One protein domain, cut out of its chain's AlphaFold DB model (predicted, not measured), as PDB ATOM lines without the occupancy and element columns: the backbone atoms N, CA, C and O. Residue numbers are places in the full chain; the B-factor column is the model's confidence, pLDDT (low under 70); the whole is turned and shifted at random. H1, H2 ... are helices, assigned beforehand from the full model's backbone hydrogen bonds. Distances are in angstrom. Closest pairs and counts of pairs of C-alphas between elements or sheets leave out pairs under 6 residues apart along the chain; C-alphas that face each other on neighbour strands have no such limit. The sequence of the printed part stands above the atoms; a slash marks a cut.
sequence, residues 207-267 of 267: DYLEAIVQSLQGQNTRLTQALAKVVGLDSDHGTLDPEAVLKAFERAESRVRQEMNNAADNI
ATOM      1  N   ASP A 207      97.629 123.818 108.281       93.75
ATOM      2  CA  ASP A 207      98.831 123.156 107.757       93.75
ATOM      3  C   ASP A 207      99.459 123.967 106.614       93.75
ATOM      4  O   ASP A 207     100.672 124.170 106.554       93.75
ATOM      5  N   TYR A 208      98.623 124.508 105.721       95.00
ATOM      6  CA  TYR A 208      99.081 125.385 104.645       95.00
ATOM      7  C   TYR A 208      99.726 126.675 105.169       95.00
ATOM      8  O   TYR A 208     100.785 127.085 104.689       95.00
ATOM      9  N   LEU A 209      99.105 127.328 106.154       96.69
ATOM     10  CA  LEU A 209      99.662 128.534 106.765       96.69
ATOM     11  C   LEU A 209     100.971 128.237 107.500       96.69
ATOM     12  O   LEU A 209     101.905 129.030 107.406       96.69
ATOM     13  N   GLU A 210     101.066 127.100 108.181       96.94
ATOM     14  CA  GLU A 210     102.291 126.668 108.846       96.94
ATOM     15  C   GLU A 210     103.422 126.444 107.834       96.94
ATOM     16  O   GLU A 210     104.517 126.984 108.007       96.94
ATOM     17  N   ALA A 211     103.142 125.758 106.722       96.00
ATOM     18  CA  ALA A 211     104.102 125.575 105.638       96.00
ATOM     19  C   ALA A 211     104.577 126.917 105.048       96.00
ATOM     20  O   ALA A 211     105.771 127.097 104.784       96.00
ATOM     21  N   ILE A 212     103.672 127.892 104.886       97.19
ATOM     22  CA  ILE A 212     104.046 129.250 104.462       97.19
ATOM     23  C   ILE A 212     104.965 129.910 105.489       97.19
ATOM     24  O   ILE A 212     105.989 130.476 105.106       97.19
ATOM     25  N   VAL A 213     104.621 129.856 106.778       97.75
ATOM     26  CA  VAL A 213     105.416 130.476 107.847       97.75
ATOM     27  C   VAL A 213     106.819 129.877 107.884       97.75
ATOM     28  O   VAL A 213     107.790 130.631 107.897       97.75
ATOM     29  N   GLN A 214     106.943 128.552 107.811       97.38
ATOM     30  CA  GLN A 214     108.237 127.869 107.765       97.38
ATOM     31  C   GLN A 214     109.050 128.276 106.526       97.38
ATOM     32  O   GLN A 214     110.243 128.575 106.627       97.38
ATOM     33  N   SER A 215     108.409 128.365 105.355       97.38
ATOM     34  CA  SER A 215     109.057 128.840 104.127       97.38
ATOM     35  C   SER A 215     109.560 130.282 104.265       97.38
ATOM     36  O   SER A 215     110.700 130.577 103.900       97.38
ATOM     37  N   LEU A 216     108.737 131.187 104.802       97.81
ATOM     38  CA  LEU A 216     109.106 132.589 105.020       97.81
ATOM     39  C   LEU A 216     110.239 132.729 106.040       97.81
ATOM     40  O   LEU A 216     111.176 133.491 105.813       97.81
ATOM     41  N   GLN A 217     110.203 131.961 107.128       96.25
ATOM     42  CA  GLN A 217     111.285 131.919 108.111       96.25
ATOM     43  C   GLN A 217     112.599 131.478 107.462       96.25
ATOM     44  O   GLN A 217     113.606 132.163 107.614       96.25
ATOM     45  N   GLY A 218     112.576 130.412 106.656       95.25
ATOM     46  CA  GLY A 218     113.757 129.952 105.925       95.25
ATOM     47  C   GLY A 218     114.304 130.994 104.941       95.25
ATOM     48  O   GLY A 218     115.520 131.148 104.817       95.25
ATOM     49  N   GLN A 219     113.432 131.743 104.260       96.56
ATOM     50  CA  GLN A 219     113.846 132.853 103.394       96.56
ATOM     51  C   GLN A 219     114.500 133.983 104.190       96.56
ATOM     52  O   GLN A 219     115.578 134.438 103.807       96.56
ATOM     53  N   ASN A 220     113.906 134.380 105.316       95.31
ATOM     54  CA  ASN A 220     114.482 135.392 106.198       95.31
ATOM     55  C   ASN A 220     115.867 134.966 106.700       95.31
ATOM     56  O   ASN A 220     116.803 135.755 106.618       95.31
ATOM     57  N   THR A 221     116.055 133.703 107.101       94.56
ATOM     58  CA  THR A 221     117.373 133.193 107.516       94.56
ATOM     59  C   THR A 221     118.407 133.278 106.391       94.56
ATOM     60  O   THR A 221     119.539 133.703 106.623       94.56
ATOM     61  N   ARG A 222     118.033 132.914 105.157       94.31
ATOM     62  CA  ARG A 222     118.927 133.014 103.989       94.31
ATOM     63  C   ARG A 222     119.302 134.463 103.677       94.31
ATOM     64  O   ARG A 222     120.457 134.725 103.353       94.31
ATOM     65  N   LEU A 223     118.353 135.394 103.790       95.62
ATOM     66  CA  LEU A 223     118.610 136.826 103.611       95.62
ATOM     67  C   LEU A 223     119.558 137.360 104.689       95.62
ATOM     68  O   LEU A 223     120.532 138.029 104.354       95.62
ATOM     69  N   THR A 224     119.340 137.009 105.958       95.44
ATOM     70  CA  THR A 224     120.236 137.381 107.061       95.44
ATOM     71  C   THR A 224     121.651 136.844 106.846       95.44
ATOM     72  O   THR A 224     122.614 137.586 107.019       95.44
ATOM     73  N   GLN A 225     121.801 135.593 106.404       94.31
ATOM     74  CA  GLN A 225     123.107 135.015 106.059       94.31
ATOM     75  C   GLN A 225     123.782 135.740 104.890       94.31
ATOM     76  O   GLN A 225     124.984 135.991 104.929       94.31
ATOM     77  N   ALA A 226     123.027 136.083 103.844       94.81
ATOM     78  CA  ALA A 226     123.561 136.832 102.711       94.81
ATOM     79  C   ALA A 226     124.040 138.228 103.137       94.81
ATOM     80  O   ALA A 226     125.142 138.629 102.770       94.81
ATOM     81  N   LEU A 227     123.257 138.935 103.958       94.44
ATOM     82  CA  LEU A 227     123.649 140.226 104.526       94.44
ATOM     83  C   LEU A 227     124.895 140.103 105.407       94.44
ATOM     84  O   LEU A 227     125.822 140.892 105.244       94.44
ATOM     85  N   ALA A 228     124.961 139.090 106.274       95.12
ATOM     86  CA  ALA A 228     126.134 138.829 107.105       95.12
ATOM     87  C   ALA A 228     127.402 138.664 106.252       95.12
ATOM     88  O   ALA A 228     128.407 139.316 106.525       95.12
ATOM     89  N   LYS A 229     127.329 137.901 105.151       94.25
ATOM     90  CA  LYS A 229     128.446 137.741 104.203       94.25
ATOM     91  C   LYS A 229     128.880 139.054 103.556       94.25
ATOM     92  O   LYS A 229     130.075 139.288 103.428       94.25
ATOM     93  N   VAL A 230     127.940 139.915 103.157       94.19
ATOM     94  CA  VAL A 230     128.266 141.232 102.570       94.19
ATOM     95  C   VAL A 230     128.944 142.143 103.594       94.19
ATOM     96  O   VAL A 230     129.872 142.868 103.249       94.19
ATOM     97  N   VAL A 231     128.513 142.084 104.856       95.19
ATOM     98  CA  VAL A 231     129.103 142.862 105.960       95.19
ATOM     99  C   VAL A 231     130.447 142.276 106.429       95.19
ATOM    100  O   VAL A 231     131.186 142.944 107.146       95.19
ATOM    101  N   GLY A 232     130.797 141.055 106.010       93.38
ATOM    102  CA  GLY A 232     132.007 140.357 106.453       93.38
ATOM    103  C   GLY A 232     131.875 139.729 107.843       93.38
ATOM    104  O   GLY A 232     132.866 139.574 108.550       93.38
ATOM    105  N   LEU A 233     130.651 139.402 108.263       92.00
ATOM    106  CA  LEU A 233     130.389 138.602 109.454       92.00
ATOM    107  C   LEU A 233     130.381 137.121 109.067       92.00
ATOM    108  O   LEU A 233     129.385 136.605 108.548       92.00
ATOM    109  N   ASP A 234     131.494 136.441 109.334       83.94
ATOM    110  CA  ASP A 234     131.590 134.999 109.143       83.94
ATOM    111  C   ASP A 234     130.680 134.280 110.141       83.94
ATOM    112  O   ASP A 234     130.747 134.448 111.359       83.94
ATOM    113  N   SER A 235     129.754 133.505 109.587       79.94
ATOM    114  CA  SER A 235     128.802 132.702 110.341       79.94
ATOM    115  C   SER A 235     129.314 131.276 110.377       79.94
ATOM    116  O   SER A 235     128.903 130.428 109.583       79.94
ATOM    117  N   ASP A 236     130.218 131.016 111.314       78.56
ATOM    118  CA  ASP A 236     130.723 129.677 111.594       78.56
ATOM    119  C   ASP A 236     129.612 128.864 112.279       78.56
ATOM    120  O   ASP A 236     129.531 128.741 113.496       78.56
ATOM    121  N   HIS A 237     128.671 128.373 111.475       68.44
ATOM    122  CA  HIS A 237     127.655 127.372 111.822       68.44
ATOM    123  C   HIS A 237     126.643 127.722 112.934       68.44
ATOM    124  O   HIS A 237     125.826 126.875 113.297       68.44
ATOM    125  N   GLY A 238     126.627 128.959 113.434       79.00
ATOM    126  CA  GLY A 238     125.652 129.439 114.416       79.00
ATOM    127  C   GLY A 238     124.374 130.024 113.803       79.00
ATOM    128  O   GLY A 238     124.374 130.559 112.692       79.00
ATOM    129  N   THR A 239     123.275 129.976 114.562       85.50
ATOM    130  CA  THR A 239     122.092 130.809 114.303       85.50
ATOM    131  C   THR A 239     122.492 132.277 114.407       85.50
ATOM    132  O   THR A 239     122.763 132.773 115.500       85.50
ATOM    133  N   LEU A 240     122.557 132.955 113.263       89.25
ATOM    134  CA  LEU A 240     122.818 134.388 113.192       89.25
ATOM    135  C   LEU A 240     121.641 135.162 113.771       89.25
ATOM    136  O   LEU A 240     120.504 134.990 113.332       89.25
ATOM    137  N   ASP A 241     121.944 136.047 114.712       93.75
ATOM    138  CA  ASP A 241     120.984 137.022 115.202       93.75
ATOM    139  C   ASP A 241     120.774 138.120 114.137       93.75
ATOM    140  O   ASP A 241     121.731 138.826 113.791       93.75
ATOM    141  N   PRO A 242     119.557 138.272 113.576       93.62
ATOM    142  CA  PRO A 242     119.287 139.277 112.554       93.62
ATOM    143  C   PRO A 242     119.531 140.706 113.049       93.62
ATOM    144  O   PRO A 242     119.984 141.541 112.265       93.62
ATOM    145  N   GLU A 243     119.295 140.994 114.333       95.50
ATOM    146  CA  GLU A 243     119.516 142.334 114.886       95.50
ATOM    147  C   GLU A 243     121.005 142.692 114.912       95.50
ATOM    148  O   GLU A 243     121.393 143.802 114.535       95.50
ATOM    149  N   ALA A 244     121.862 141.737 115.280       94.62
ATOM    150  CA  ALA A 244     123.308 141.921 115.254       94.62
ATOM    151  C   ALA A 244     123.834 142.216 113.837       94.62
ATOM    152  O   ALA A 244     124.686 143.096 113.674       94.62
ATOM    153  N   VAL A 245     123.307 141.529 112.816       96.31
ATOM    154  CA  VAL A 245     123.689 141.743 111.408       96.31
ATOM    155  C   VAL A 245     123.281 143.135 110.930       96.31
ATOM    156  O   VAL A 245     124.109 143.847 110.360       96.31
ATOM    157  N   LEU A 246     122.043 143.560 111.200       96.12
ATOM    158  CA  LEU A 246     121.561 144.893 110.817       96.12
ATOM    159  C   LEU A 246     122.360 146.002 111.507       96.12
ATOM    160  O   LEU A 246     122.811 146.942 110.859       96.12
ATOM    161  N   LYS A 247     122.647 145.847 112.799       96.69
ATOM    162  CA  LYS A 247     123.464 146.808 113.548       96.69
ATOM    163  C   LYS A 247     124.902 146.890 113.033       96.69
ATOM    164  O   LYS A 247     125.522 147.953 113.071       96.69
ATOM    165  N   ALA A 248     125.474 145.776 112.581       95.75
ATOM    166  CA  ALA A 248     126.791 145.775 111.955       95.75
ATOM    167  C   ALA A 248     126.769 146.474 110.588       95.75
ATOM    168  O   ALA A 248     127.678 147.251 110.295       95.75
ATOM    169  N   PHE A 249     125.712 146.260 109.802       95.75
ATOM    170  CA  PHE A 249     125.497 146.947 108.531       95.75
ATOM    171  C   PHE A 249     125.409 148.471 108.713       95.75
ATOM    172  O   PHE A 249     126.153 149.202 108.065       95.75
ATOM    173  N   GLU A 250     124.603 148.956 109.662       96.19
ATOM    174  CA  GLU A 250     124.482 150.393 109.967       96.19
ATOM    175  C   GLU A 250     125.829 151.033 110.348       96.19
ATOM    176  O   GLU A 250     126.142 152.157 109.945       96.19
ATOM    177  N   ARG A 251     126.666 150.314 111.111       95.62
ATOM    178  CA  ARG A 251     128.021 150.778 111.455       95.62
ATOM    179  C   ARG A 251     128.935 150.829 110.237       95.62
ATOM    180  O   ARG A 251     129.705 151.779 110.111       95.62
ATOM    181  N   ALA A 252     128.868 149.821 109.369       94.50
ATOM    182  CA  ALA A 252     129.648 149.785 108.139       94.50
ATOM    183  C   ALA A 252     129.268 150.954 107.216       94.50
ATOM    184  O   ALA A 252     130.148 151.664 106.737       94.50
ATOM    185  N   GLU A 253     127.972 151.221 107.050       95.12
ATOM    186  CA  GLU A 253     127.474 152.347 106.255       95.12
ATOM    187  C   GLU A 253     127.908 153.699 106.844       95.12
ATOM    188  O   GLU A 253     128.423 154.563 106.130       95.12
ATOM    189  N   SER A 254     127.785 153.860 108.166       96.38
ATOM    190  CA  SER A 254     128.226 155.069 108.874       96.38
ATOM    191  C   SER A 254     129.723 155.323 108.695       96.38
ATOM    192  O   SER A 254     130.136 156.462 108.470       96.38
ATOM    193  N   ARG A 255     130.540 154.264 108.749       95.94
ATOM    194  CA  ARG A 255     131.986 154.344 108.530       95.94
ATOM    195  C   ARG A 255     132.314 154.784 107.106       95.94
ATOM    196  O   ARG A 255     133.105 155.706 106.944       95.94
ATOM    197  N   VAL A 256     131.690 154.177 106.095       95.81
ATOM    198  CA  VAL A 256     131.897 154.554 104.686       95.81
ATOM    199  C   VAL A 256     131.532 156.022 104.466       95.81
ATOM    200  O   VAL A 256     132.300 156.767 103.860       95.81
ATOM    201  N   ARG A 257     130.404 156.480 105.022       96.19
ATOM    202  CA  ARG A 257     130.000 157.890 104.947       96.19
ATOM    203  C   ARG A 257     131.018 158.820 105.616       96.19
ATOM    204  O   ARG A 257     131.324 159.874 105.068       96.19
ATOM    205  N   GLN A 258     131.558 158.443 106.774       95.81
ATOM    206  CA  GLN A 258     132.576 159.238 107.460       95.81
ATOM    207  C   GLN A 258     133.893 159.298 106.671       95.81
ATOM    208  O   GLN A 258     134.488 160.367 106.566       95.81
ATOM    209  N   GLU A 259     134.329 158.182 106.083       96.19
ATOM    210  CA  GLU A 259     135.515 158.129 105.220       96.19
ATOM    211  C   GLU A 259     135.348 159.026 103.980       96.19
ATOM    212  O   GLU A 259     136.276 159.753 103.630       96.19
ATOM    213  N   MET A 260     134.155 159.060 103.375       95.50
ATOM    214  CA  MET A 260     133.848 159.975 102.266       95.50
ATOM    215  C   MET A 260     133.896 161.450 102.681       95.50
ATOM    216  O   MET A 260     134.450 162.265 101.946       95.50
ATOM    217  N   ASN A 261     133.357 161.798 103.852       95.38
ATOM    218  CA  ASN A 261     133.402 163.174 104.355       95.38
ATOM    219  C   ASN A 261     134.846 163.617 104.644       95.38
ATOM    220  O   ASN A 261     135.265 164.678 104.194       95.38
ATOM    221  N   ASN A 262     135.642 162.767 105.297       95.06
ATOM    222  CA  ASN A 262     137.051 163.059 105.576       95.06
ATOM    223  C   ASN A 262     137.892 163.201 104.293       95.06
ATOM    224  O   ASN A 262     138.881 163.935 104.278       95.06
ATOM    225  N   ALA A 263     137.545 162.478 103.224       94.69
ATOM    226  CA  ALA A 263     138.213 162.605 101.931       94.69
ATOM    227  C   ALA A 263     137.886 163.938 101.237       94.69
ATOM    228  O   ALA A 263     138.753 164.488 100.564       94.69
ATOM    229  N   ALA A 264     136.670 164.463 101.419       92.19
ATOM    230  CA  ALA A 264     136.267 165.758 100.877       92.19
ATOM    231  C   ALA A 264     136.974 166.933 101.573       92.19
ATOM    232  O   ALA A 264     137.336 167.892 100.903       92.19
ATOM    233  N   ASP A 265     137.226 166.834 102.882       90.81
ATOM    234  CA  ASP A 265     137.892 167.893 103.658       90.81
ATOM    235  C   ASP A 265     139.409 168.006 103.390       90.81
ATOM    236  O   ASP A 265     140.041 168.981 103.794       90.81
ATOM    237  N   ASN A 266     140.015 167.013 102.728       83.50
ATOM    238  CA  ASN A 266     141.450 166.984 102.405       83.50
ATOM    239  C   ASN A 266     141.780 167.452 100.970       83.50
ATOM    240  O   ASN A 266     142.927 167.300 100.538       83.50
ATOM    241  N   ILE A 267     140.801 167.988 100.231       73.69
ATOM    242  CA  ILE A 267     140.948 168.547  98.873       73.69
ATOM    243  C   ILE A 267     140.781 170.065  98.935       73.69
ATOM    244  O   ILE A 267     141.627 170.760  98.328       73.69
TER     245      ILE A 267
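What this domain is: This is residues 207 to 267 of the 267 residues of an uncharacterized protein of Corynespora cassiicola Philippines (UniProt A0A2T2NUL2). Two long helices running the same way overlap by their ends, the last part of H1 beside the first part of H2, and together they make one long, slightly angled rod. The link between them, residues 232 to 241, folds back from the end of H1 to the start of H2 as a loop on one side of the overlap, while residues 207 to 219 and 254 to 267 stick out at the two ends. The printed part has 61 residues with two named helices, H1 then H2, and no named strand; the class is all helix. The whole is extended, with a radius of gyration of the C-alphas of 16.9 A and spans of 62 by 24 by 14 A.

Where its parts are: H1, residues 207 to 231, begins with C-alpha 207 at (98.831, 123.156, 107.757) and measures 36.2 A from first to last C-alpha. After a short link of 10 residues, H2, residues 242 to 264, begins with C-alpha 242 at (119.287, 139.277, 112.554), ends with C-alpha 264 at (136.267, 165.758, 100.877) and measures 33.6 A.

How they stand to each other: H1 touches H2 with residues 224 to 231 alone, and H2 touches H1 with residues 242 to 252 alone. Their closest C-alphas, those of Ala 228 and Val 245, are 5.7 A apart. The helices run the same way at a shallow tilt of 32 degrees, only just short of steep. In both H1 and H2 every O i to N i+4 pair is within hydrogen-bond range.

The domain as a whole: The two C-alphas farthest apart, those of Asp 207 and Ile 267, the chain's last residue, are 62.6 A apart. Without the stretches that stand free, the body has 34 residues spanning 25 by 16 by 12 A. The printed part has no cut. The mean pLDDT of the printed part is 93.1, and residue 237 is under 70.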